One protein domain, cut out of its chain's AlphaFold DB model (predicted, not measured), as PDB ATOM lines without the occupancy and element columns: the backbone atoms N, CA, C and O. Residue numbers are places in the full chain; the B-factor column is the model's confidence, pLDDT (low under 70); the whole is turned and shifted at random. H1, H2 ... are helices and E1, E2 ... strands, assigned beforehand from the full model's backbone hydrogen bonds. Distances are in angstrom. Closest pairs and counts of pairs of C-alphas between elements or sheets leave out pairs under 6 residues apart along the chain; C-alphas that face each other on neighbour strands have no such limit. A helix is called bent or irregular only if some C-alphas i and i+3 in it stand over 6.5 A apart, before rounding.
ATOM      1  N   THR A  44      15.485  19.071 -35.462       95.75
ATOM      2  CA  THR A  44      14.790  18.149 -36.356       95.75
ATOM      3  C   THR A  44      14.303  16.934 -35.574       95.75
ATOM      4  O   THR A  44      15.049  16.334 -34.798       95.75
ATOM      5  N   PHE A  45      13.059  16.542 -35.819       96.31
ATOM      6  CA  PHE A  45      12.403  15.392 -35.214       96.31
ATOM      7  C   PHE A  45      11.933  14.437 -36.309       96.31
ATOM      8  O   PHE A  45      11.318  14.855 -37.286       96.31
ATOM      9  N   THR A  46      12.191  13.146 -36.140       96.00
ATOM     10  CA  THR A  46      11.602  12.073 -36.940       96.00
ATOM     11  C   THR A  46      10.452  11.450 -36.162       96.00
ATOM     12  O   THR A  46      10.657  10.897 -35.081       96.00
ATOM     13  N   VAL A  47       9.254  11.501 -36.725       93.75
ATOM     14  CA  VAL A  47       8.008  11.084 -36.088       93.75
ATOM     15  C   VAL A  47       7.415   9.895 -36.821       93.75
ATOM     16  O   VAL A  47       7.266   9.935 -38.038       93.75
ATOM     17  N   SER A  48       7.047   8.852 -36.087       91.56
ATOM     18  CA  SER A  48       6.231   7.742 -36.585       91.56
ATOM     19  C   SER A  48       4.922   7.694 -35.811       91.56
ATOM     20  O   SER A  48       4.951   7.745 -34.580       91.56
ATOM     21  N   VAL A  49       3.799   7.569 -36.515       86.69
ATOM     22  CA  VAL A  49       2.463   7.510 -35.905       86.69
ATOM     23  C   VAL A  49       1.890   6.110 -36.093       86.69
ATOM     24  O   VAL A  49       1.677   5.677 -37.223       86.69
ATOM     25  N   ASP A  50       1.639   5.423 -34.985       83.56
ATOM     26  CA  ASP A  50       1.031   4.096 -34.937       83.56
ATOM     27  C   ASP A  50      -0.331   4.194 -34.233       83.56
ATOM     28  O   ASP A  50      -0.443   4.189 -33.002       83.56
ATOM     29  N   ALA A  51      -1.381   4.372 -35.036       71.81
ATOM     30  CA  ALA A  51      -2.754   4.353 -34.553       71.81
ATOM     31  C   ALA A  51      -3.306   2.918 -34.635       71.81
ATOM     32  O   ALA A  51      -3.189   2.290 -35.690       71.81
ATOM     33  N   PRO A  52      -3.959   2.399 -33.576       69.94
ATOM     34  CA  PRO A  52      -4.523   1.055 -33.598       69.94
ATOM     35  C   PRO A  52      -5.537   0.873 -34.732       69.94
ATOM     36  O   PRO A  52      -6.465   1.670 -34.888       69.94
ATOM     37  N   SER A  53      -5.408  -0.230 -35.475       65.00
ATOM     38  CA  SER A  53      -6.382  -0.623 -36.497       65.00
ATOM     39  C   SER A  53      -7.781  -0.780 -35.889       65.00
ATOM     40  O   SER A  53      -7.931  -1.417 -34.840       65.00
ATOM     41  N   LEU A  76      -0.423  11.380 -43.722       87.38
ATOM     42  CA  LEU A  76      -0.676  12.596 -42.963       87.38
ATOM     43  C   LEU A  76      -0.047  13.753 -43.725       87.38
ATOM     44  O   LEU A  76       1.003  13.618 -44.357       87.38
ATOM     45  N   THR A  77      -0.694  14.901 -43.648       91.00
ATOM     46  CA  THR A  77      -0.196  16.153 -44.205       91.00
ATOM     47  C   THR A  77       0.310  17.039 -43.081       91.00
ATOM     48  O   THR A  77      -0.006  16.820 -41.916       91.00
ATOM     49  N   GLU A  78       1.051  18.087 -43.424       92.69
ATOM     50  CA  GLU A  78       1.508  19.100 -42.469       92.69
ATOM     51  C   GLU A  78       0.375  19.647 -41.579       92.69
ATOM     52  O   GLU A  78       0.574  19.853 -40.387       92.69
ATOM     53  N   GLN A  79      -0.843  19.788 -42.118       93.88
ATOM     54  CA  GLN A  79      -2.008  20.309 -41.387       93.88
ATOM     55  C   GLN A  79      -2.452  19.421 -40.218       93.88
ATOM     56  O   GLN A  79      -3.151  19.893 -39.325       93.88
ATOM     57  N   ASN A  80      -2.056  18.146 -40.221       93.69
ATOM     58  CA  ASN A  80      -2.379  17.200 -39.160       93.69
ATOM     59  C   ASN A  80      -1.504  17.370 -37.915       93.69
ATOM     60  O   ASN A  80      -1.772  16.718 -36.907       93.69
ATOM     61  N   PHE A  81      -0.477  18.221 -37.973       95.88
ATOM     62  CA  PHE A  81       0.492  18.426 -36.905       95.88
ATOM     63  C   PHE A  81       0.395  19.850 -36.358       95.88
ATOM     64  O   PHE A  81       0.293  20.825 -37.100       95.88
ATOM     65  N   ALA A  82       0.490  19.975 -35.042       97.38
ATOM     66  CA  ALA A  82       0.730  21.237 -34.360       97.38
ATOM     67  C   ALA A  82       1.705  20.986 -33.214       97.38
ATOM     68  O   ALA A  82       1.709  19.902 -32.642       97.38
ATOM     69  N   ALA A  83       2.520  21.969 -32.852       97.62
ATOM     70  CA  ALA A  83       3.381  21.869 -31.684       97.62
ATOM     71  C   ALA A  83       3.078  23.016 -30.717       97.62
ATOM     72  O   ALA A  83       2.738  24.117 -31.150       97.62
ATOM     73  N   VAL A  84       3.149  22.750 -29.413       97.75
ATOM     74  CA  VAL A  84       2.814  23.723 -28.365       97.75
ATOM     75  C   VAL A  84       3.763  23.628 -27.175       97.75
ATOM     76  O   VAL A  84       4.292  22.560 -26.865       97.75
ATOM     77  N   TRP A  85       3.944  24.749 -26.490       96.56
ATOM     78  CA  TRP A  85       4.569  24.837 -25.178       96.56
ATOM     79  C   TRP A  85       3.530  24.704 -24.073       96.56
ATOM     80  O   TRP A  85       2.452  25.290 -24.161       96.56
ATOM     81  N   LEU A  86       3.887  23.990 -23.009       96.94
ATOM     82  CA  LEU A  86       3.173  24.000 -21.739       96.94
ATOM     83  C   LEU A  86       3.899  24.892 -20.725       96.94
ATOM     84  O   LEU A  86       5.136  24.878 -20.661       96.94
ATOM     85  N   ASP A  87       3.126  25.633 -19.934       95.00
ATOM     86  CA  ASP A  87       3.618  26.451 -18.822       95.00
ATOM     87  C   ASP A  87       3.975  25.616 -17.578       95.00
ATOM     88  O   ASP A  87       3.934  24.379 -17.572       95.00
ATOM     89  N   ASP A  88       4.350  26.304 -16.502       93.19
ATOM     90  CA  ASP A  88       4.704  25.719 -15.207       93.19
ATOM     91  C   ASP A  88       3.521  25.048 -14.489       93.19
ATOM     92  O   ASP A  88       3.735  24.319 -13.521       93.19
ATOM     93  N   THR A  89       2.300  25.216 -14.999       95.44
ATOM     94  CA  THR A  89       1.069  24.578 -14.510       95.44
ATOM     95  C   THR A  89       0.526  23.505 -15.459       95.44
ATOM     96  O   THR A  89      -0.551  22.963 -15.220       95.44
ATOM     97  N   GLY A  90       1.254  23.172 -16.532       94.12
ATOM     98  CA  GLY A  90       0.855  22.146 -17.500       94.12
ATOM     99  C   GLY A  90      -0.218  22.599 -18.497       94.12
ATOM    100  O   GLY A  90      -0.830  21.758 -19.160       94.12
ATOM    101  N   ARG A  91      -0.460  23.910 -18.619       97.56
ATOM    102  CA  ARG A  91      -1.437  24.498 -19.547       97.56
ATOM    103  C   ARG A  91      -0.752  25.004 -20.805       97.56
ATOM    104  O   ARG A  91       0.420  25.368 -20.780       97.56
ATOM    105  N   VAL A  92      -1.479  25.031 -21.918       97.81
ATOM    106  CA  VAL A  92      -0.941  25.477 -23.207       97.81
ATOM    107  C   VAL A  92      -0.576  26.959 -23.137       97.81
ATOM    108  O   VAL A  92      -1.443  27.813 -22.985       97.81
ATOM    109  N   PHE A  93       0.705  27.269 -23.282       95.38
ATOM    110  CA  PHE A  93       1.247  28.621 -23.194       95.38
ATOM    111  C   PHE A  93       1.322  29.307 -24.562       95.38
ATOM    112  O   PHE A  93       0.855  30.433 -24.727       95.38
ATOM    113  N   GLU A  94       1.892  28.618 -25.550       94.69
ATOM    114  CA  GLU A  94       2.197  29.179 -26.870       94.69
ATOM    115  C   GLU A  94       2.293  28.067 -27.923       94.69
ATOM    116  O   GLU A  94       2.569  26.912 -27.595       94.69
ATOM    117  N   SER A  95       2.081  28.401 -29.195       95.44
ATOM    118  CA  SER A  95       2.386  27.515 -30.320       95.44
ATOM    119  C   SER A  95       3.883  27.497 -30.634       95.44
ATOM    120  O   SER A  95       4.555  28.521 -30.571       95.44
ATOM    121  N   ILE A  96       4.397  26.344 -31.047       95.44
ATOM    122  CA  ILE A  96       5.754  26.186 -31.566       95.44
ATOM    123  C   ILE A  96       5.675  26.153 -33.089       95.44
ATOM    124  O   ILE A  96       4.968  25.321 -33.660       95.44
ATOM    125  N   ASP A  97       6.446  27.020 -33.742       92.75
ATOM    126  CA  ASP A  97       6.536  27.037 -35.199       92.75
ATOM    127  C   ASP A  97       7.198  25.752 -35.716       92.75
ATOM    128  O   ASP A  97       8.344  25.433 -35.374       92.75
ATOM    129  N   ILE A  98       6.473  25.031 -36.576       94.06
ATOM    130  CA  ILE A  98       7.008  23.957 -37.413       94.06
ATOM    131  C   ILE A  98       7.426  24.602 -38.735       94.06
ATOM    132  O   ILE A  98       6.596  25.056 -39.516       94.06
ATOM    133  N   THR A  99       8.731  24.700 -38.958       92.69
ATOM    134  CA  THR A  99       9.321  25.466 -40.073       92.69
ATOM    135  C   THR A  99       9.605  24.617 -41.308       92.69
ATOM    136  O   THR A  99       9.726  25.141 -42.417       92.69
ATOM    137  N   ARG A 100       9.701  23.299 -41.123       94.62
ATOM    138  CA  ARG A 100       9.823  22.313 -42.193       94.62
ATOM    139  C   ARG A 100       9.000  21.093 -41.829       94.62
ATOM    140  O   ARG A 100       9.049  20.641 -40.689       94.62
ATOM    141  N   TRP A 101       8.321  20.543 -42.827       94.81
ATOM    142  CA  TRP A 101       7.627  19.270 -42.750       94.81
ATOM    143  C   TRP A 101       7.939  18.446 -44.000       94.81
ATOM    144  O   TRP A 101       7.942  18.966 -45.119       94.81
ATOM    145  N   LEU A 102       8.230  17.160 -43.815       94.31
ATOM    146  CA  LEU A 102       8.541  16.237 -44.898       94.31
ATOM    147  C   LEU A 102       7.979  14.848 -44.591       94.31
ATOM    148  O   LEU A 102       8.349  14.233 -43.597       94.31
ATOM    149  N   SER A 103       7.146  14.312 -45.484       91.62
ATOM    150  CA  SER A 103       6.805  12.886 -45.467       91.62
ATOM    151  C   SER A 103       7.945  12.061 -46.066       91.62
ATOM    152  O   SER A 103       8.439  12.368 -47.152       91.62
ATOM    153  N   LEU A 104       8.346  10.996 -45.367       88.12
ATOM    154  CA  LEU A 104       9.362  10.044 -45.830       88.12
ATOM    155  C   LEU A 104       8.756   8.878 -46.635       88.12
ATOM    156  O   LEU A 104       9.496   8.049 -47.164       88.12
ATOM    157  N   GLY A 105       7.424   8.826 -46.764       77.44
ATOM    158  CA  GLY A 105       6.702   7.844 -47.585       77.44
ATOM    159  C   GLY A 105       6.534   6.452 -46.962       77.44
ATOM    160  O   GLY A 105       5.984   5.564 -47.607       77.44
ATOM    161  N   ASP A 106       6.989   6.246 -45.726       79.31
ATOM    162  CA  ASP A 106       6.896   4.980 -44.986       79.31
ATOM    163  C   ASP A 106       6.146   5.123 -43.648       79.31
ATOM    164  O   ASP A 106       6.394   4.380 -42.699       79.31
ATOM    165  N   GLY A 107       5.246   6.110 -43.555       78.56
ATOM    166  CA  GLY A 107       4.539   6.455 -42.316       78.56
ATOM    167  C   GLY A 107       5.396   7.232 -41.310       78.56
ATOM    168  O   GLY A 107       4.952   7.479 -40.186       78.56
ATOM    169  N   ARG A 108       6.615   7.627 -41.707       89.38
ATOM    170  CA  ARG A 108       7.466   8.544 -40.949       89.38
ATOM    171  C   ARG A 108       7.461   9.943 -41.549       89.38
ATOM    172  O   ARG A 108       7.396  10.126 -42.767       89.38
ATOM    173  N   TYR A 109       7.605  10.917 -40.668       93.00
ATOM    174  CA  TYR A 109       7.590  12.338 -40.975       93.00
ATOM    175  C   TYR A 109       8.808  12.997 -40.337       93.00
ATOM    176  O   TYR A 109       9.189  12.649 -39.223       93.00
ATOM    177  N   GLU A 110       9.426  13.940 -41.030       95.75
ATOM    178  CA  GLU A 110      10.493  14.776 -40.495       95.75
ATOM    179  C   GLU A 110       9.960  16.194 -40.303       95.75
ATOM    180  O   GLU A 110       9.337  16.751 -41.210       95.75
ATOM    181  N   LEU A 111      10.181  16.761 -39.119       95.81
ATOM    182  CA  LEU A 111       9.730  18.102 -38.771       95.81
ATOM    183  C   LEU A 111      10.818  18.907 -38.068       95.81
ATOM    184  O   LEU A 111      11.454  18.411 -37.141       95.81
ATOM    185  N   ASP A 112      11.010  20.150 -38.504       95.94
ATOM    186  CA  ASP A 112      11.886  21.108 -37.828       95.94
ATOM    187  C   ASP A 112      11.028  22.037 -36.982       95.94
ATOM    188  O   ASP A 112      10.268  22.850 -37.517       95.94
ATOM    189  N   ALA A 113      11.159  21.932 -35.664       93.56
ATOM    190  CA  ALA A 113      10.425  22.772 -34.729       93.56
ATOM    191  C   ALA A 113      11.370  23.773 -34.060       93.56
ATOM    192  O   ALA A 113      12.539  23.468 -33.797       93.56
ATOM    193  N   GLY A 114      10.866  24.975 -33.778       90.56
ATOM    194  CA  GLY A 114      11.586  26.047 -33.077       90.56
ATOM    195  C   GLY A 114      11.772  25.786 -31.578       90.56
ATOM    196  O   GLY A 114      11.421  26.629 -30.757       90.56
ATOM    197  N   THR A 115      12.261  24.604 -31.206       89.94
ATOM    198  CA  THR A 115      12.468  24.206 -29.813       89.94
ATOM    199  C   THR A 115      13.677  23.294 -29.645       89.94
ATOM    200  O   THR A 115      14.018  22.504 -30.524       89.94
ATOM    201  N   GLN A 116      14.281  23.346 -28.457       90.06
ATOM    202  CA  GLN A 116      15.183  22.299 -27.981       90.06
ATOM    203  C   GLN A 116      14.409  21.072 -27.465       90.06
ATOM    204  O   GLN A 116      13.188  21.119 -27.310       90.06
ATOM    205  N   PHE A 117      15.115  19.986 -27.139       91.25
ATOM    206  CA  PHE A 117      14.481  18.810 -26.544       91.25
ATOM    207  C   PHE A 117      13.937  19.113 -25.146       91.25
ATOM    208  O   PHE A 117      14.720  19.421 -24.244       91.25
ATOM    209  N   ARG A 118      12.616  19.023 -24.957       91.25
ATOM    210  CA  ARG A 118      11.950  19.279 -23.670       91.25
ATOM    211  C   ARG A 118      10.725  18.392 -23.463       91.25
ATOM    212  O   ARG A 118      10.079  17.973 -24.417       91.25
ATOM    213  N   ILE A 119      10.380  18.162 -22.196       92.19
ATOM    214  CA  ILE A 119       9.167  17.427 -21.802       92.19
ATOM    215  C   ILE A 119       7.894  18.282 -21.834       92.19
ATOM    216  O   ILE A 119       6.804  17.723 -21.824       92.19
ATOM    217  N   ASN A 120       8.021  19.612 -21.859       94.38
ATOM    218  CA  ASN A 120       6.909  20.566 -21.907       94.38
ATOM    219  C   ASN A 120       6.714  21.202 -23.294       94.38
ATOM    220  O   ASN A 120       5.829  22.031 -23.456       94.38
ATOM    221  N   ALA A 121       7.524  20.825 -24.287       95.50
ATOM    222  CA  ALA A 121       7.210  21.033 -25.697       95.50
ATOM    223  C   ALA A 121       6.487  19.786 -26.198       95.50
ATOM    224  O   ALA A 121       6.985  18.681 -25.992       95.50
ATOM    225  N   VAL A 122       5.339  19.938 -26.848       97.50
ATOM    226  CA  VAL A 122       4.453  18.821 -27.193       97.50
ATOM    227  C   VAL A 122       4.100  18.886 -28.659       97.50
ATOM    228  O   VAL A 122       3.688  19.934 -29.146       97.50
ATOM    229  N   LEU A 123       4.222  17.757 -29.347       97.81
ATOM    230  CA  LEU A 123       3.642  17.572 -30.668       97.81
ATOM    231  C   LEU A 123       2.232  17.006 -30.513       97.81
ATOM    232  O   LEU A 123       2.044  15.986 -29.854       97.81
ATOM    233  N   LEU A 124       1.263  17.667 -31.134       97.44
ATOM    234  CA  LEU A 124      -0.141  17.295 -31.216       97.44
ATOM    235  C   LEU A 124      -0.446  16.815 -32.631       97.44
ATOM    236  O   LEU A 124      -0.062  17.465 -33.607       97.44
ATOM    237  N   ILE A 125      -1.161  15.699 -32.738       94.19
ATOM    238  CA  ILE A 125      -1.559  15.124 -34.019       94.19
ATOM    239  C   ILE A 125      -3.043  14.791 -34.001       94.19
ATOM    240  O   ILE A 125      -3.526  14.077 -33.119       94.19
ATOM    241  N   ASP A 126      -3.744  15.268 -35.025       91.81
ATOM    242  CA  ASP A 126      -5.096  14.839 -35.357       91.81
ATOM    243  C   ASP A 126      -5.063  14.102 -36.705       91.81
ATOM    244  O   ASP A 126      -5.023  14.740 -37.760       91.81
ATOM    245  N   PRO A 127      -5.089  12.758 -36.716       85.69
ATOM    246  CA  PRO A 127      -5.120  12.000 -37.963       85.69
ATOM    247  C   PRO A 127      -6.382  12.256 -38.795       85.69
ATOM    248  O   PRO A 127      -6.407  11.942 -39.982       85.69
ATOM    249  N   ALA A 128      -7.438  12.801 -38.184       82.31
ATOM    250  CA  ALA A 128      -8.688  13.119 -38.850       82.31
ATOM    251  C   ALA A 128      -8.763  14.581 -39.313       82.31
ATOM    252  O   ALA A 128      -9.738  14.932 -39.964       82.31
ATOM    253  N   GLY A 129      -7.806  15.455 -38.991       86.81
ATOM    254  CA  GLY A 129      -7.952  16.875 -39.307       86.81
ATOM    255  C   GLY A 129      -6.851  17.765 -38.752       86.81
ATOM    256  O   GLY A 129      -5.700  17.364 -38.680       86.81
ATOM    257  N   VAL A 130      -7.214  18.998 -38.403       91.44
ATOM    258  CA  VAL A 130      -6.289  19.974 -37.819       91.44
ATOM    259  C   VAL A 130      -6.392  19.906 -36.295       91.44
ATOM    260  O   VAL A 130      -7.506  20.054 -35.785       91.44
ATOM    261  N   PRO A 131      -5.276  19.748 -35.559       95.25
ATOM    262  CA  PRO A 131      -5.274  19.813 -34.100       95.25
ATOM    263  C   PRO A 131      -5.921  21.102 -33.572       95.25
ATOM    264  O   PRO A 131      -5.514  22.206 -33.933       95.25
ATOM    265  N   VAL A 132      -6.908  20.968 -32.683       94.31
ATOM    266  CA  VAL A 132      -7.595  22.105 -32.046       94.31
ATOM    267  C   VAL A 132      -7.212  22.176 -30.571       94.31
ATOM    268  O   VAL A 132      -7.456  21.229 -29.829       94.31
ATOM    269  N   TYR A 133      -6.656  23.310 -30.141       96.06
ATOM    270  CA  TYR A 133      -6.254  23.585 -28.757       96.06
ATOM    271  C   TYR A 133      -6.522  25.053 -28.385       96.06
ATOM    272  O   TYR A 133      -6.721  25.899 -29.260       96.06
ATOM    273  N   THR A 134      -6.512  25.355 -27.085       97.25
ATOM    274  CA  THR A 134      -6.793  26.693 -26.540       97.25
ATOM    275  C   THR A 134      -5.670  27.119 -25.600       97.25
ATOM    276  O   THR A 134      -5.274  26.349 -24.731       97.25
ATOM    277  N   LEU A 135      -5.166  28.349 -25.752       96.00
ATOM    278  CA  LEU A 135      -4.159  28.912 -24.843       96.00
ATOM    279  C   LEU A 135      -4.736  29.102 -23.431       96.00
ATOM    280  O   LEU A 135      -5.878  29.535 -23.278       96.00
ATOM    281  N   GLY A 136      -3.939  28.809 -22.408       96.00
ATOM    282  CA  GLY A 136      -4.316  28.842 -20.993       96.00
ATOM    283  C   GLY A 136      -5.132  27.634 -20.521       96.00
ATOM    284  O   GLY A 136      -5.420  27.513 -19.329       96.00
ATOM    285  N   GLU A 137      -5.489  26.715 -21.418       97.81
ATOM    286  CA  GLU A 137      -6.228  25.501 -21.076       97.81
ATOM    287  C   GLU A 137      -5.304  24.278 -21.001       97.81
ATOM    288  O   GLU A 137      -4.203  24.297 -21.560       97.81
ATOM    289  N   PRO A 138      -5.718  23.203 -20.309       97.44
ATOM    290  CA  PRO A 138      -5.029  21.920 -20.377       97.44
ATOM    291  C   PRO A 138      -4.975  21.396 -21.815       97.44
ATOM    292  O   PRO A 138      -5.761  21.806 -22.676       97.44
ATOM    293  N   LEU A 139      -4.084  20.435 -22.065       97.00
ATOM    294  CA  LEU A 139      -4.079  19.725 -23.340       97.00
ATOM    295  C   LEU A 139      -5.466  19.125 -23.637       97.00
ATOM    296  O   LEU A 139      -6.102  18.576 -22.733       97.00
ATOM    297  N   PRO A 140      -5.947  19.219 -24.887       94.75
ATOM    298  CA  PRO A 140      -7.258  18.711 -25.259       94.75
ATOM    299  C   PRO A 140      -7.272  17.178 -25.329       94.75
ATOM    300  O   PRO A 140      -6.290  16.531 -25.694       94.75
ATOM    301  N   GLU A 141      -8.435  16.594 -25.050       92.06
ATOM    302  CA  GLU A 141      -8.705  15.185 -25.343       92.06
ATOM    303  C   GLU A 141      -8.855  14.943 -26.850       92.06
ATOM    304  O   GLU A 141      -9.287  15.817 -27.604       92.06
ATOM    305  N   GLY A 142      -8.611  13.705 -27.281       90.75
ATOM    306  CA  GLY A 142      -8.878  13.276 -28.652       90.75
ATOM    307  C   GLY A 142      -7.745  13.522 -29.642       90.75
ATOM    308  O   GLY A 142      -7.918  13.193 -30.812       90.75
ATOM    309  N   LEU A 143      -6.607  14.044 -29.186       93.88
ATOM    310  CA  LEU A 143      -5.396  14.208 -29.987       93.88
ATOM    311  C   LEU A 143      -4.339  13.186 -29.577       93.88
ATOM    312  O   LEU A 143      -4.181  12.882 -28.393       93.88
ATOM    313  N   TYR A 144      -3.586  12.692 -30.555       94.25
ATOM    314  CA  TYR A 144      -2.342  11.997 -30.261       94.25
ATOM    315  C   TYR A 144      -1.303  13.023 -29.823       94.25
ATOM    316  O   TYR A 144      -1.254  14.132 -30.361       94.25
ATOM    317  N   MET A 145      -0.485  12.664 -28.840       95.88
ATOM    318  CA  MET A 145       0.456  13.599 -28.240       95.88
ATOM    319  C   MET A 145       1.733  12.919 -27.781       95.88
ATOM    320  O   MET A 145       1.717  11.797 -27.279       95.88
ATOM    321  N   ILE A 146       2.849  13.623 -27.940       95.56
ATOM    322  CA  ILE A 146       4.150  13.185 -27.443       95.56
ATOM    323  C   ILE A 146       5.010  14.407 -27.114       95.56
ATOM    324  O   ILE A 146       4.961  15.400 -27.848       95.56
ATOM    325  N   PRO A 147       5.819  14.372 -26.043       96.31
ATOM    326  CA  PRO A 147       6.764  15.442 -25.796       96.31
ATOM    327  C   PRO A 147       7.878  15.428 -26.849       96.31
ATOM    328  O   PRO A 147       8.395  14.370 -27.219       96.31
ATOM    329  N   LEU A 148       8.310  16.611 -27.276       95.50
ATOM    330  CA  LEU A 148       9.460  16.853 -28.150       95.50
ATOM    331  C   LEU A 148      10.774  16.671 -27.366       95.50
ATOM    332  O   LEU A 148      11.623  17.554 -27.312       95.50
ATOM    333  N   ALA A 149      10.934  15.516 -26.721       93.94
ATOM    334  CA  ALA A 149      12.000  15.223 -25.761       93.94
ATOM    335  C   ALA A 149      13.192  14.455 -26.366       93.94
ATOM    336  O   ALA A 149      14.200  14.242 -25.695       93.94
ATOM    337  N   THR A 150      13.098  14.026 -27.627       94.38
ATOM    338  CA  THR A 150      14.151  13.291 -28.345       94.38
ATOM    339  C   THR A 150      13.983  13.451 -29.856       94.38
ATOM    340  O   THR A 150      12.904  13.807 -30.318       94.38
ATOM    341  N   GLU A 151      15.023  13.141 -30.632       94.00
ATOM    342  CA  GLU A 151      15.001  13.186 -32.101       94.00
ATOM    343  C   GLU A 151      13.998  12.207 -32.719       94.00
ATOM    344  O   GLU A 151      13.423  12.495 -33.761       94.00
ATOM    345  N   ARG A 152      13.800  11.027 -32.116       93.75
ATOM    346  CA  ARG A 152      12.945   9.963 -32.669       93.75
ATOM    347  C   ARG A 152      11.705   9.767 -31.814       93.75
ATOM    348  O   ARG A 152      11.793   9.234 -30.710       93.75
ATOM    349  N   LEU A 153      10.559  10.159 -32.351       93.56
ATOM    350  CA  LEU A 153       9.280  10.177 -31.657       93.56
ATOM    351  C   LEU A 153       8.377   9.070 -32.201       93.56
ATOM    352  O   LEU A 153       7.969   9.105 -33.360       93.56
ATOM    353  N   ALA A 154       8.071   8.086 -31.358       91.31
ATOM    354  CA  ALA A 154       7.127   7.022 -31.672       91.31
ATOM    355  C   ALA A 154       5.799   7.309 -30.975       91.31
ATOM    356  O   ALA A 154       5.693   7.177 -29.757       91.31
ATOM    357  N   ILE A 155       4.810   7.736 -31.753       91.56
ATOM    358  CA  ILE A 155       3.504   8.152 -31.257       91.56
ATOM    359  C   ILE A 155       2.558   6.979 -31.383       91.56
ATOM    360  O   ILE A 155       2.290   6.499 -32.480       91.56
ATOM    361  N   THR A 156       2.044   6.549 -30.246       90.75
ATOM    362  CA  THR A 156       1.084   5.460 -30.127       90.75
ATOM    363  C   THR A 156      -0.091   5.917 -29.275       90.75
ATOM    364  O   THR A 156      -0.053   6.977 -28.634       90.75
ATOM    365  N   LEU A 157      -1.150   5.112 -29.238       90.94
ATOM    366  CA  LEU A 157      -2.282   5.379 -28.357       90.94
ATOM    367  C   LEU A 157      -1.855   5.405 -26.879       90.94
ATOM    368  O   LEU A 157      -2.261   6.285 -26.127       90.94
ATOM    369  N   GLU A 158      -1.007   4.470 -26.462       92.44
ATOM    370  CA  GLU A 158      -0.548   4.322 -25.079       92.44
ATOM    371  C   GLU A 158       0.359   5.457 -24.637       92.44
ATOM    372  O   GLU A 158       0.194   5.973 -23.535       92.44
ATOM    373  N   SER A 159       1.309   5.850 -25.489       93.62
ATOM    374  CA  SER A 159       2.202   6.977 -25.200       93.62
ATOM    375  C   SER A 159       1.420   8.283 -25.110       93.62
ATOM    376  O   SER A 159       1.666   9.072 -24.198       93.62
ATOM    377  N   SER A 160       0.403   8.458 -25.962       95.06
ATOM    378  CA  SER A 160      -0.508   9.604 -25.892       95.06
ATOM    379  C   SER A 160      -1.334   9.604 -24.603       95.06
ATOM    380  O   SER A 160      -1.429  10.636 -23.947       95.06
ATOM    381  N   LEU A 161      -1.890   8.456 -24.191       94.88
ATOM    382  CA  LEU A 161      -2.638   8.335 -22.931       94.88
ATOM    383  C   LEU A 161      -1.751   8.569 -21.702       94.88
ATOM    384  O   LEU A 161      -2.167   9.264 -20.775       94.88
ATOM    385  N   ALA A 162      -0.536   8.015 -21.699       95.25
ATOM    386  CA  ALA A 162       0.430   8.198 -20.623       95.25
ATOM    387  C   ALA A 162       0.831   9.669 -20.491       95.25
ATOM    388  O   ALA A 162       0.779  10.227 -19.397       95.25
ATOM    389  N   TYR A 163       1.175  10.317 -21.608       96.25
ATOM    390  CA  TYR A 163       1.553  11.724 -21.603       96.25
ATOM    391  C   TYR A 163       0.379  12.642 -21.240       96.25
ATOM    392  O   TYR A 163       0.539  13.543 -20.415       96.25
ATOM    393  N   TYR A 164      -0.818  12.374 -21.769       96.25
ATOM    394  CA  TYR A 164      -2.032  13.087 -21.375       96.25
ATOM    395  C   TYR A 164      -2.259  12.979 -19.866       96.25
ATOM    396  O   TYR A 164      -2.333  13.999 -19.189       96.25
ATOM    397  N   GLY A 165      -2.291  11.763 -19.314       95.00
ATOM    398  CA  GLY A 165      -2.488  11.546 -17.881       95.00
ATOM    399  C   GLY A 165      -1.419  12.225 -17.024       95.00
ATOM    400  O   GLY A 165      -1.744  12.856 -16.020       95.00
ATOM    401  N   PHE A 166      -0.157  12.156 -17.449       94.62
ATOM    402  CA  PHE A 166       0.952  12.854 -16.805       94.62
ATOM    403  C   PHE A 166       0.721  14.375 -16.758       94.62
ATOM    404  O   PHE A 166       0.825  14.974 -15.691       94.62
ATOM    405  N   THR A 167       0.347  15.000 -17.880       95.69
ATOM    406  CA  THR A 167       0.078  16.451 -17.918       95.69
ATOM    407  C   THR A 167      -1.189  16.847 -17.157       95.69
ATOM    408  O   THR A 167      -1.195  17.892 -16.513       95.69
ATOM    409  N   GLN A 168      -2.230  16.007 -17.131       95.50
ATOM    410  CA  GLN A 168      -3.412  16.251 -16.295       95.50
ATOM    411  C   GLN A 168      -3.053  16.262 -14.808       95.50
ATOM    412  O   GLN A 168      -3.503  17.144 -14.085       95.50
ATOM    413  N   ARG A 169      -2.171  15.358 -14.359       94.31
ATOM    414  CA  ARG A 169      -1.674  15.377 -12.975       94.31
ATOM    415  C   ARG A 169      -0.938  16.677 -12.649       94.31
ATOM    416  O   ARG A 169      -1.163  17.242 -11.585       94.31
ATOM    417  N   VAL A 170      -0.115  17.181 -13.574       94.62
ATOM    418  CA  VAL A 170       0.564  18.485 -13.430       94.62
ATOM    419  C   VAL A 170      -0.450  19.628 -13.288       94.62
ATOM    420  O   VAL A 170      -0.281  20.487 -12.424       94.62
ATOM    421  N   VAL A 171      -1.520  19.617 -14.088       96.06
ATOM    422  CA  VAL A 171      -2.610  20.605 -14.003       96.06
ATOM    423  C   VAL A 171      -3.353  20.510 -12.669       96.06
ATOM    424  O   VAL A 171      -3.652  21.542 -12.068       96.06
ATOM    425  N   GLU A 172      -3.649  19.298 -12.200       95.00
ATOM    426  CA  GLU A 172      -4.322  19.048 -10.918       95.00
ATOM    427  C   GLU A 172      -3.489  19.519  -9.722       95.00
ATOM    428  O   GLU A 172      -4.030  20.130  -8.799       95.00
ATOM    429  N   ASP A 173      -2.177  19.274  -9.751       93.38
ATOM    430  CA  ASP A 173      -1.244  19.708  -8.706       93.38
ATOM    431  C   ASP A 173      -0.860  21.192  -8.819       93.38
ATOM    432  O   ASP A 173      -0.291  21.760  -7.883       93.38
ATOM    433  N   GLY A 174      -1.163  21.833  -9.953       92.88
ATOM    434  CA  GLY A 174      -0.755  23.206 -10.249       92.88
ATOM    435  C   GLY A 174       0.760  23.364 -10.393       92.88
ATOM    436  O   GLY A 174       1.291  24.432 -10.092       92.88
ATOM    437  N   GLY A 175       1.465  22.303 -10.798       91.75
ATOM    438  CA  GLY A 175       2.919  22.315 -10.895       91.75
ATOM    439  C   GLY A 175       3.543  20.985 -11.308       91.75
ATOM    440  O   GLY A 175       3.000  19.910 -11.080       91.75
ATOM    441  N   TRP A 176       4.753  21.052 -11.867       89.12
ATOM    442  CA  TRP A 176       5.513  19.880 -12.337       89.12
ATOM    443  C   TRP A 176       6.091  19.001 -11.214       89.12
ATOM    444  O   TRP A 176       6.655  17.940 -11.483       89.12
ATOM    445  N   GLY A 177       5.987  19.430  -9.952       86.69
ATOM    446  CA  GLY A 177       6.439  18.667  -8.788       86.69
ATOM    447  C   GLY A 177       7.899  18.215  -8.904       86.69
ATOM    448  O   GLY A 177       8.804  19.029  -9.102       86.69
ATOM    449  N   VAL A 178       8.125  16.901  -8.812       83.12
ATOM    450  CA  VAL A 178       9.457  16.278  -8.940       83.12
ATOM    451  C   VAL A 178      10.108  16.489 -10.316       83.12
ATOM    452  O   VAL A 178      11.325  16.382 -10.438       83.12
ATOM    453  N   PHE A 179       9.330  16.861 -11.338       83.69
ATOM    454  CA  PHE A 179       9.812  17.152 -12.693       83.69
ATOM    455  C   PHE A 179      10.174  18.624 -12.911       83.69
ATOM    456  O   PHE A 179      10.642  18.974 -13.994       83.69
ATOM    457  N   ARG A 180      10.009  19.492 -11.902       85.56
ATOM    458  CA  ARG A 180      10.260  20.937 -12.035       85.56
ATOM    459  C   ARG A 180      11.669  21.263 -12.536       85.56
ATOM    460  O   ARG A 180      11.813  22.080 -13.431       85.56
ATOM    461  N   GLU A 181      12.697  20.583 -12.033       80.19
ATOM    462  CA  GLU A 181      14.086  20.812 -12.476       80.19
ATOM    463  C   GLU A 181      14.291  20.421 -13.955       80.19
ATOM    464  O   GLU A 181      15.065  21.036 -14.682       80.19
ATOM    465  N   ILE A 182      13.556  19.410 -14.433       82.00
ATOM    466  CA  ILE A 182      13.595  18.963 -15.833       82.00
ATOM    467  C   ILE A 182      12.846  19.954 -16.733       82.00
ATOM    468  O   ILE A 182      13.251  20.173 -17.872       82.00
ATOM    469  N   PHE A 183      11.784  20.571 -16.215       83.50
ATOM    470  CA  PHE A 183      11.047  21.645 -16.875       83.50
ATOM    471  C   PHE A 183      11.888  22.931 -17.003       83.50
ATOM    472  O   PHE A 183      12.032  23.448 -18.114       83.50
ATOM    473  N   GLU A 184      12.484  23.411 -15.903       83.31
ATOM    474  CA  GLU A 184      13.234  24.677 -15.846       83.31
ATOM    475  C   GLU A 184      14.533  24.591 -16.673       83.31
ATOM    476  O   GLU A 184      14.702  25.308 -17.670       83.31
ATOM    477  N   ASP A 185      15.410  23.643 -16.335       81.25
ATOM    478  CA  ASP A 185      16.772  23.592 -16.879       81.25
ATOM    479  C   ASP A 185      16.899  22.708 -18.128       81.25
ATOM    480  O   ASP A 185      17.820  22.878 -18.930       81.25
ATOM    481  N   ALA A 186      15.981  21.751 -18.303       83.38
ATOM    482  CA  ALA A 186      15.962  20.771 -19.393       83.38
ATOM    483  C   ALA A 186      17.332  20.146 -19.754       83.38
ATOM    484  O   ALA A 186      17.688  20.076 -20.937       83.38
ATOM    485  N   PRO A 187      18.123  19.637 -18.784       85.56
ATOM    486  CA  PRO A 187      19.357  18.938 -19.113       85.56
ATOM    487  C   PRO A 187      19.025  17.665 -19.902       85.56
ATOM    488  O   PRO A 187      18.263  16.818 -19.435       85.56
ATOM    489  N   GLN A 188      19.626  17.513 -21.088       83.94
ATOM    490  CA  GLN A 188      19.262  16.486 -22.076       83.94
ATOM    491  C   GLN A 188      19.166  15.068 -21.486       83.94
ATOM    492  O   GLN A 188      18.227  14.335 -21.783       83.94
ATOM    493  N   GLY A 189      20.101  14.693 -20.604       85.00
ATOM    494  CA  GLY A 189      20.077  13.390 -19.934       85.00
ATOM    495  C   GLY A 189      18.836  13.177 -19.062       85.00
ATOM    496  O   GLY A 189      18.247  12.102 -19.095       85.00
ATOM    497  N   ARG A 190      18.386  14.201 -18.325       86.56
ATOM    498  CA  ARG A 190      17.175  14.092 -17.496       86.56
ATOM    499  C   ARG A 190      15.894  14.180 -18.314       86.56
ATOM    500  O   ARG A 190      14.939  13.492 -17.982       86.56
ATOM    501  N   VAL A 191      15.886  14.965 -19.394       89.75
ATOM    502  CA  VAL A 191      14.776  14.972 -20.363       89.75
ATOM    503  C   VAL A 191      14.577  13.567 -20.940       89.75
ATOM    504  O   VAL A 191      13.450  13.082 -21.001       89.75
ATOM    505  N   LEU A 192      15.670  12.875 -21.281       88.44
ATOM    506  CA  LEU A 192      15.614  11.495 -21.756       88.44
ATOM    507  C   LEU A 192      15.108  10.521 -20.681       88.44
ATOM    508  O   LEU A 192      14.300   9.655 -21.005       88.44
ATOM    509  N   PHE A 193      15.541  10.653 -19.422       87.88
ATOM    510  CA  PHE A 193      15.030   9.811 -18.330       87.88
ATOM    511  C   PHE A 193      13.536  10.032 -18.078       87.88
ATOM    512  O   PHE A 193      12.788   9.062 -18.024       87.88
ATOM    513  N   ALA A 194      13.073  11.283 -18.048       88.88
ATOM    514  CA  ALA A 194      11.647  11.584 -17.926       88.88
ATOM    515  C   ALA A 194      10.833  11.019 -19.106       88.88
ATOM    516  O   ALA A 194       9.730  10.508 -18.920       88.88
ATOM    517  N   LEU A 195      11.382  11.047 -20.324       91.75
ATOM    518  CA  LEU A 195      10.748  10.397 -21.471       91.75
ATOM    519  C   LEU A 195      10.694   8.867 -21.314       91.75
ATOM    520  O   LEU A 195       9.679   8.256 -21.644       91.75
ATOM    521  N   GLN A 196      11.766   8.233 -20.831       91.31
ATOM    522  CA  GLN A 196      11.781   6.789 -20.560       91.31
ATOM    523  C   GLN A 196      10.727   6.405 -19.526       91.31
ATOM    524  O   GLN A 196      10.021   5.418 -19.701       91.31
ATOM    525  N   ASP A 197      10.583   7.220 -18.496       89.00
ATOM    526  CA  ASP A 197       9.576   7.068 -17.465       89.00
ATOM    527  C   ASP A 197       8.140   7.148 -18.013       89.00
ATOM    528  O   ASP A 197       7.322   6.261 -17.754       89.00
ATOM    529  N   ILE A 198       7.847   8.150 -18.851       91.88
ATOM    530  CA  ILE A 198       6.557   8.262 -19.555       91.88
ATOM    531  C   ILE A 198       6.322   7.032 -20.450       91.88
ATOM    532  O   ILE A 198       5.221   6.481 -20.485       91.88
ATOM    533  N   ASN A 199       7.358   6.542 -21.135       93.00
ATOM    534  CA  ASN A 199       7.259   5.341 -21.966       93.00
ATOM    535  C   ASN A 199       7.028   4.064 -21.140       93.00
ATOM    536  O   ASN A 199       6.280   3.188 -21.573       93.00
ATOM    537  N   ASN A 200       7.608   3.952 -19.944       92.50
ATOM    538  CA  ASN A 200       7.346   2.836 -19.033       92.50
ATOM    539  C   ASN A 200       5.880   2.831 -18.581       92.50
ATOM    540  O   ASN A 200       5.246   1.774 -18.547       92.50
ATOM    541  N   MET A 201       5.313   4.012 -18.312       91.75
ATOM    542  CA  MET A 201       3.884   4.161 -18.034       91.75
ATOM    543  C   MET A 201       3.029   3.732 -19.235       91.75
ATOM    544  O   MET A 201       2.055   2.999 -19.061       91.75
ATOM    545  N   ALA A 202       3.409   4.124 -20.454       93.56
ATOM    546  CA  ALA A 202       2.725   3.703 -21.676       93.56
ATOM    547  C   ALA A 202       2.728   2.172 -21.844       93.56
ATOM    548  O   ALA A 202       1.698   1.580 -22.164       93.56
ATOM    549  N   VAL A 203       3.853   1.510 -21.564       93.31
ATOM    550  CA  VAL A 203       3.954   0.041 -21.594       93.31
ATOM    551  C   VAL A 203       3.034  -0.611 -20.555       93.31
ATOM    552  O   VAL A 203       2.326  -1.562 -20.880       93.31
ATOM    553  N   ASP A 204       2.973  -0.088 -19.330       91.31
ATOM    554  CA  ASP A 204       2.068  -0.611 -18.294       91.31
ATOM    555  C   ASP A 204       0.585  -0.396 -18.663       91.31
ATOM    556  O   ASP A 204      -0.256  -1.276 -18.445       91.31
ATOM    557  N   LEU A 205       0.241   0.734 -19.294       91.88
ATOM    558  CA  LEU A 205      -1.101   0.944 -19.851       91.88
ATOM    559  C   LEU A 205      -1.406  -0.067 -20.959       91.88
ATOM    560  O   LEU A 205      -2.456  -0.711 -20.904       91.88
ATOM    561  N   ARG A 206      -0.485  -0.275 -21.905       91.44
ATOM    562  CA  ARG A 206      -0.628  -1.293 -22.954       91.44
ATOM    563  C   ARG A 206      -0.950  -2.657 -22.361       91.44
ATOM    564  O   ARG A 206      -1.890  -3.317 -22.787       91.44
ATOM    565  N   ASP A 207      -0.180  -3.074 -21.363       92.00
ATOM    566  CA  ASP A 207      -0.237  -4.441 -20.851       92.00
ATOM    567  C   ASP A 207      -1.420  -4.659 -19.896       92.00
ATOM    568  O   ASP A 207      -1.817  -5.802 -19.653       92.00
ATOM    569  N   THR A 208      -2.019  -3.590 -19.357       90.06
ATOM    570  CA  THR A 208      -3.049  -3.714 -18.312       90.06
ATOM    571  C   THR A 208      -4.405  -3.111 -18.657       90.06
ATOM    572  O   THR A 208      -5.421  -3.668 -18.225       90.06
ATOM    573  N   LEU A 209      -4.449  -2.018 -19.419       89.31
ATOM    574  CA  LEU A 209      -5.684  -1.362 -19.853       89.31
ATOM    575  C   LEU A 209      -6.194  -1.961 -21.169       89.31
ATOM    576  O   LEU A 209      -7.366  -2.327 -21.249       89.31
ATOM    577  N   PHE A 210      -5.341  -2.108 -22.184       87.06
ATOM    578  CA  PHE A 210      -5.786  -2.533 -23.522       87.06
ATOM    579  C   PHE A 210      -6.352  -3.950 -23.616       87.06
ATOM    580  O   PHE A 210      -7.304  -4.135 -24.368       87.06
ATOM    581  N   PRO A 211      -5.934  -4.928 -22.793       90.00
ATOM    582  CA  PRO A 211      -6.630  -6.210 -22.718       90.00
ATOM    583  C   PRO A 211      -8.066  -6.117 -22.172       90.00
ATOM    584  O   PRO A 211      -8.815  -7.087 -22.263       90.00
ATOM    585  N   LYS A 212      -8.446  -4.989 -21.556       88.25
ATOM    586  CA  LYS A 212      -9.736  -4.796 -20.870       88.25
ATOM    587  C   LYS A 212     -10.704  -3.888 -21.617       88.25
ATOM    588  O   LYS A 212     -11.853  -3.768 -21.191       88.25
ATOM    589  N   ILE A 213     -10.261  -3.239 -22.688       86.50
ATOM    590  CA  ILE A 213     -11.082  -2.316 -23.470       86.50
ATOM    591  C   ILE A 213     -11.128  -2.761 -24.927       86.50
ATOM    592  O   ILE A 213     -10.177  -3.337 -25.445       86.50
ATOM    593  N   SER A 214     -12.242  -2.480 -25.595       83.44
ATOM    594  CA  SER A 214     -12.305  -2.548 -27.053       83.44
ATOM    595  C   SER A 214     -12.069  -1.151 -27.603       83.44
ATOM    596  O   SER A 214     -12.741  -0.214 -27.183       83.44
ATOM    597  N   VAL A 215     -11.136  -1.021 -28.544       83.81
ATOM    598  CA  VAL A 215     -10.893   0.231 -29.282       83.81
ATOM    599  C   VAL A 215     -11.725   0.312 -30.567       83.81
ATOM    600  O   VAL A 215     -11.742   1.343 -31.236       83.81
ATOM    601  N   GLN A 216     -12.430  -0.769 -30.923       83.69
ATOM    602  CA  GLN A 216     -13.107  -0.878 -32.210       83.69
ATOM    603  C   GLN A 216     -14.295   0.084 -32.313       83.69
ATOM    604  O   GLN A 216     -15.219   0.038 -31.501       83.69
ATOM    605  N   GLY A 217     -14.284   0.920 -33.351       78.88
ATOM    606  CA  GLY A 217     -15.338   1.891 -33.638       78.88
ATOM    607  C   GLY A 217     -15.354   3.109 -32.714       78.88
ATOM    608  O   GLY A 217     -16.221   3.960 -32.889       78.88
ATOM    609  N   LEU A 218     -14.412   3.215 -31.770       84.06
ATOM    610  CA  LEU A 218     -14.274   4.379 -30.899       84.06
ATOM    611  C   LEU A 218     -13.314   5.394 -31.515       84.06
ATOM    612  O   LEU A 218     -12.268   5.032 -32.060       84.06
ATOM    613  N   THR A 219     -13.657   6.669 -31.389       86.56
ATOM    614  CA  THR A 219     -12.699   7.762 -31.575       86.56
ATOM    615  C   THR A 219     -11.755   7.851 -30.376       86.56
ATOM    616  O   THR A 219     -12.084   7.408 -29.274       86.56
ATOM    617  N   LEU A 220     -10.585   8.473 -30.558       88.69
ATOM    618  CA  LEU A 220      -9.646   8.717 -29.455       88.69
ATOM    619  C   LEU A 220     -10.299   9.504 -28.316       88.69
ATOM    620  O   LEU A 220     -10.125   9.173 -27.147       88.69
ATOM    621  N   LYS A 221     -11.118  10.500 -28.659       90.00
ATOM    622  CA  LYS A 221     -11.855  11.288 -27.673       90.00
ATOM    623  C   LYS A 221     -12.806  10.416 -26.856       90.00
ATOM    624  O   LYS A 221     -12.751  10.437 -25.633       90.00
ATOM    625  N   GLU A 222     -13.639   9.611 -27.514       89.94
ATOM    626  CA  GLU A 222     -14.560   8.703 -26.817       89.94
ATOM    627  C   GLU A 222     -13.803   7.714 -25.928       89.94
ATOM    628  O   GLU A 222     -14.196   7.506 -24.780       89.94
ATOM    629  N   LEU A 223     -12.685   7.170 -26.416       90.75
ATOM    630  CA  LEU A 223     -11.825   6.285 -25.639       90.75
ATOM    631  C   LEU A 223     -11.316   6.962 -24.356       90.75
ATOM    632  O   LEU A 223     -11.422   6.382 -23.278       90.75
ATOM    633  N   MET A 224     -10.808   8.194 -24.458       91.69
ATOM    634  CA  MET A 224     -10.297   8.971 -23.319       91.69
ATOM    635  C   MET A 224     -11.389   9.326 -22.302       91.69
ATOM    636  O   MET A 224     -11.096   9.459 -21.116       91.69
ATOM    637  N   THR A 225     -12.651   9.406 -22.732       91.56
ATOM    638  CA  THR A 225     -13.794   9.639 -21.831       91.56
ATOM    639  C   THR A 225     -14.296   8.382 -21.114       91.56
ATOM    640  O   THR A 225     -15.138   8.479 -20.217       91.56
ATOM    641  N   LEU A 226     -13.815   7.186 -21.477       91.50
ATOM    642  CA  LEU A 226     -14.228   5.960 -20.799       91.50
ATOM    643  C   LEU A 226     -13.724   5.959 -19.353       91.50
ATOM    644  O   LEU A 226     -12.528   6.085 -19.093       91.50
ATOM    645  N   SER A 227     -14.621   5.696 -18.402       92.06
ATOM    646  CA  SER A 227     -14.288   5.683 -16.970       92.06
ATOM    647  C   SER A 227     -13.170   4.698 -16.614       92.06
ATOM    648  O   SER A 227     -12.346   4.979 -15.744       92.06
ATOM    649  N   ILE A 228     -13.095   3.549 -17.295       89.69
ATOM    650  CA  ILE A 228     -12.003   2.582 -17.122       89.69
ATOM    651  C   ILE A 228     -10.661   3.141 -17.608       89.69
ATOM    652  O   ILE A 228      -9.651   2.948 -16.940       89.69
ATOM    653  N   VAL A 229     -10.651   3.872 -18.726       91.69
ATOM    654  CA  VAL A 229      -9.442   4.503 -19.268       91.69
ATOM    655  C   VAL A 229      -8.976   5.603 -18.322       91.69
ATOM    656  O   VAL A 229      -7.815   5.591 -17.922       91.69
ATOM    657  N   GLN A 230      -9.881   6.477 -17.877       92.50
ATOM    658  CA  GLN A 230      -9.568   7.547 -16.925       92.50
ATOM    659  C   GLN A 230      -9.043   6.996 -15.596       92.50
ATOM    660  O   GLN A 230      -7.966   7.382 -15.152       92.50
ATOM    661  N   SER A 231      -9.760   6.051 -14.981       91.31
ATOM    662  CA  SER A 231      -9.383   5.497 -13.673       91.31
ATOM    663  C   SER A 231      -8.072   4.713 -13.708       91.31
ATOM    664  O   SER A 231      -7.250   4.865 -12.806       91.31
ATOM    665  N   MET A 232      -7.840   3.897 -14.744       90.31
ATOM    666  CA  MET A 232      -6.577   3.170 -14.874       90.31
ATOM    667  C   MET A 232      -5.419   4.115 -15.185       90.31
ATOM    668  O   MET A 232      -4.370   3.976 -14.565       90.31
ATOM    669  N   THR A 233      -5.613   5.088 -16.081       90.62
ATOM    670  CA  THR A 233      -4.581   6.082 -16.410       90.62
ATOM    671  C   THR A 233      -4.213   6.905 -15.182       90.62
ATOM    672  O   THR A 233      -3.045   6.923 -14.808       90.62
ATOM    673  N   ALA A 234      -5.196   7.476 -14.482       90.69
ATOM    674  CA  ALA A 234      -4.965   8.227 -13.248       90.69
ATOM    675  C   ALA A 234      -4.263   7.375 -12.180       90.69
ATOM    676  O   ALA A 234      -3.286   7.815 -11.586       90.69
ATOM    677  N   GLY A 235      -4.690   6.121 -11.987       88.38
ATOM    678  CA  GLY A 235      -4.041   5.211 -11.040       88.38
ATOM    679  C   GLY A 235      -2.586   4.882 -11.397       88.38
ATOM    680  O   GLY A 235      -1.755   4.748 -10.496       88.38
ATOM    681  N   ARG A 236      -2.249   4.763 -12.692       89.75
ATOM    682  CA  ARG A 236      -0.858   4.545 -13.137       89.75
ATOM    683  C   ARG A 236      -0.007   5.794 -12.988       89.75
ATOM    684  O   ARG A 236       1.116   5.686 -12.506       89.75
ATOM    685  N   VAL A 237      -0.551   6.951 -13.346       89.00
ATOM    686  CA  VAL A 237       0.119   8.241 -13.164       89.00
ATOM    687  C   VAL A 237       0.397   8.484 -11.683       89.00
ATOM    688  O   VAL A 237       1.532   8.765 -11.320       89.00
ATOM    689  N   GLU A 238      -0.587   8.284 -10.810       89.44
ATOM    690  CA  GLU A 238      -0.421   8.491  -9.369       89.44
ATOM    691  C   GLU A 238       0.651   7.575  -8.771       89.44
ATOM    692  O   GLU A 238       1.539   8.022  -8.036       89.44
ATOM    693  N   ARG A 239       0.613   6.288  -9.133       87.06
ATOM    694  CA  ARG A 239       1.644   5.332  -8.732       87.06
ATOM    695  C   ARG A 239       3.026   5.795  -9.186       87.06
ATOM    696  O   ARG A 239       3.965   5.760  -8.398       87.06
ATOM    697  N   PHE A 240       3.134   6.241 -10.430       86.56
ATOM    698  CA  PHE A 240       4.381   6.718 -11.002       86.56
ATOM    699  C   PHE A 240       4.926   7.953 -10.264       86.56
ATOM    700  O   PHE A 240       6.080   7.945  -9.839       86.56
ATOM    701  N   PHE A 241       4.105   8.981 -10.027       86.69
ATOM    702  CA  PHE A 241       4.515  10.163  -9.253       86.69
ATOM    703  C   PHE A 241       4.945   9.792  -7.827       86.69
ATOM    704  O   PHE A 241       5.951  10.308  -7.333       86.69
ATOM    705  N   THR A 242       4.234   8.861  -7.187       86.25
ATOM    706  CA  THR A 242       4.581   8.358  -5.849       86.25
ATOM    707  C   THR A 242       5.928   7.631  -5.842       86.25
ATOM    708  O   THR A 242       6.753   7.884  -4.965       86.25
ATOM    709  N   GLU A 243       6.180   6.751  -6.815       86.00
ATOM    710  CA  GLU A 243       7.446   6.015  -6.939       86.00
ATOM    711  C   GLU A 243       8.629   6.966  -7.186       86.00
ATOM    712  O   GLU A 243       9.682   6.810  -6.566       86.00
ATOM    713  N   GLN A 244       8.444   8.002  -8.009       84.31
ATOM    714  CA  GLN A 244       9.470   9.021  -8.265       84.31
ATOM    715  C   GLN A 244       9.766   9.873  -7.026       84.31
ATOM    716  O   GLN A 244      10.927  10.112  -6.688       84.31
ATOM    717  N   ALA A 245       8.726  10.296  -6.301       83.06
ATOM    718  CA  ALA A 245       8.892  11.030  -5.050       83.06
ATOM    719  C   ALA A 245       9.615  10.189  -3.983       83.06
ATOM    720  O   ALA A 245      10.512  10.698  -3.307       83.06
ATOM    721  N   ALA A 246       9.275   8.900  -3.869       80.12
ATOM    722  CA  ALA A 246       9.938   7.973  -2.954       80.12
ATOM    723  C   ALA A 246      11.417   7.766  -3.319       80.12
ATOM    724  O   ALA A 246      12.273   7.866  -2.444       80.12
ATOM    725  N   ALA A 247      11.737   7.568  -4.602       81.62
ATOM    726  CA  ALA A 247      13.119   7.412  -5.057       81.62
ATOM    727  C   ALA A 247      13.986   8.642  -4.725       81.62
ATOM    728  O   ALA A 247      15.130   8.502  -4.290       81.62
ATOM    729  N   ILE A 248      13.442   9.853  -4.880       77.38
ATOM    730  CA  ILE A 248      14.143  11.094  -4.515       77.38
ATOM    731  C   ILE A 248      14.343  11.189  -2.998       77.38
ATOM    732  O   ILE A 248      15.437  11.544  -2.554       77.38
ATOM    733  N   ALA A 249      13.314  10.871  -2.209       73.75
ATOM    734  CA  ALA A 249      13.403  10.882  -0.751       73.75
ATOM    735  C   ALA A 249      14.455   9.883  -0.238       73.75
ATOM    736  O   ALA A 249      15.267  10.239   0.616       73.75
ATOM    737  N   ASP A 250      14.507   8.680  -0.816       75.25
ATOM    738  CA  ASP A 250      15.511   7.662  -0.492       75.25
ATOM    739  C   ASP A 250      16.933   8.140  -0.825       75.25
ATOM    740  O   ASP A 250      17.847   7.989  -0.012       75.25
ATOM    741  N   ILE A 251      17.138   8.778  -1.984       72.56
ATOM    742  CA  ILE A 251      18.437   9.374  -2.341       72.56
ATOM    743  C   ILE A 251      18.827  10.459  -1.333       72.56
ATOM    744  O   ILE A 251      19.977  10.502  -0.890       72.56
ATOM    745  N   GLN A 252      17.891  11.331  -0.948       72.81
ATOM    746  CA  GLN A 252      18.155  12.375   0.044       72.81
ATOM    747  C   GLN A 252      18.532  11.780   1.402       72.81
ATOM    748  O   GLN A 252      19.510  12.239   1.988       72.81
ATOM    749  N   ALA A 253      17.832  10.733   1.849       71.81
ATOM    750  CA  ALA A 253      18.152  10.011   3.077       71.81
ATOM    751  C   ALA A 253      19.560   9.392   3.022       71.81
ATOM    752  O   ALA A 253      20.349   9.570   3.945       71.81
ATOM    753  N   ILE A 254      19.939   8.748   1.910       65.56
ATOM    754  CA  ILE A 254      21.297   8.200   1.727       65.56
ATOM    755  C   ILE A 254      22.364   9.302   1.824       65.56
ATOM    756  O   ILE A 254      23.421   9.097   2.432       65.56
ATOM    757  N   LEU A 255      22.107  10.470   1.227       69.25
ATOM    758  CA  LEU A 255      23.042  11.598   1.238       69.25
ATOM    759  C   LEU A 255      23.126  12.276   2.617       69.25
ATOM    760  O   LEU A 255      24.220  12.687   3.020       69.25
ATOM    761  N   SER A 256      22.008  12.371   3.346       72.88
ATOM    762  CA  SER A 256      21.944  12.983   4.680       72.88
ATOM    763  C   SER A 256      22.457  12.071   5.791       72.88
ATOM    764  O   SER A 256      23.090  12.563   6.726       72.88
ATOM    765  N   ASP A 257      22.253  10.758   5.676       68.81
ATOM    766  CA  ASP A 257      22.577   9.781   6.726       68.81
ATOM    767  C   ASP A 257      24.065   9.383   6.748       68.81
ATOM    768  O   ASP A 257      24.488   8.526   7.523       68.81
TER     769      ASP A 257
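What this domain is: This is residues 44 to 53 and 76 to 257 of the 282 residues of the protein "Hyothetical protein" of Photobacterium aphoticum (UniProt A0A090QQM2). Two strongly twisted four-stranded sheets lie partly face to face as a sandwich, their strands crossed, and helix H1 packs over strand E7 at the edge of one of them. H3 and the long H5 cross H1, with the short H2 touching both of these crossing helices, while residues 249 to 257 at the far end stick out as an arm. You will find 192 residues printed, with eight named strands first, E1 to E8, and five named helices after them, H1 to H5, a mixed class. One sheet runs E4, E5, E1, E8 and is mixed; the other runs E3, E2, E6, E7 and is antiparallel. The whole is compact, with a radius of gyration of the C-alphas of 16.5 A and spans of 56 by 39 by 31 A.

Where its parts are: Find C-alpha 44 at (14.790, 18.149, -36.356); from there E1 runs 19.7 A to residue 50. After the cut, look for E2 at residues 81 to 86, 16.4 A long, E3 at 92 to 96, E4 at 98 to 103 and E5 at 108 to 113, 15.8 A long. E6 is residues 121 to 125, E7 is 144 to 147 and E8 is 152 to 156. H1 begins at once, at C-alpha 157 (-2.282, 5.379, -28.357), and runs 24.3 A to residue 173. H2 is residues 177 to 185 and irregular, with C-alphas 178 and 181 7.4 A apart. H3 is residues 188 to 208, 30.3 A, and H4 is 220 to 225. H5, residues 227 to 256, runs 42.8 A to C-alpha 256 at (21.944, 12.983, 4.680).

How they stand to each other: Begin at E1, an inner strand. Beside it E8 is parallel, with N 48 and O 153 2.9 A apart, and on its other side E5 is antiparallel, with N 47 and O 109 at 2.7 A. E4 and E5 form a hairpin, N 99 and O 112 at 2.8 A. E3 runs on into E4 at 65 degrees across one residue. In the second sheet, E2 and E3 are a hairpin, N 85 and O 94 at 2.8 A; E2 and E6 are antiparallel, N 124 and O 82 at 2.7 A; E6 and E7 are a hairpin, N 125 and O 144 at 2.8 A. The two sheets form a sandwich, two sheets face to face, 10.4 A centre to centre where they face each other, with strands at 47 degrees. H1 is on the second sheet at a height over the sheet of 9.6 A; it lies over E7, slantwise to it at 51 degrees on the local plane, the closest C-alphas being Met 145 and Ser 160, 4.7 A. H3, with residues 198 to 206 alone, touches H1 at a steep tilt of 67 degrees, only just short of about perpendicular, opposite ways; the closest C-alphas, Glu 158 and Ala 202, are 4.8 A apart. H5, with residues 233 to 238 alone, touches H1 at a steep tilt of 65 degrees, the same way, closest at the C-alphas of Phe 166 and Val 237, 5.9 A. H2 and H3 are a helical hairpin, closest at the C-alphas of Ile 182 and Val 191, 6.2 A. H4 is close but not clearly touching to H1, at the C-alphas of Leu 161 and Met 224, 7.7 A. In H1, H3, H4 and H5 every O i to N i+4 pair is within hydrogen-bond range; in H2 3 of 5 are.

The domain as a whole: The C-alphas of Gly 105 and Asp 257, the two farthest apart, are 56.6 A apart. Residues 54 to 75 are not printed, and C-alphas 53 and 76 stand 15.8 A apart across the cut. The long links are E6 to E7, residues 126 to 143, and H3 to H4. Mean pLDDT of the printed part is 89.8; look for values under 70 at residues 52 to 53, 254 to 255 and 257.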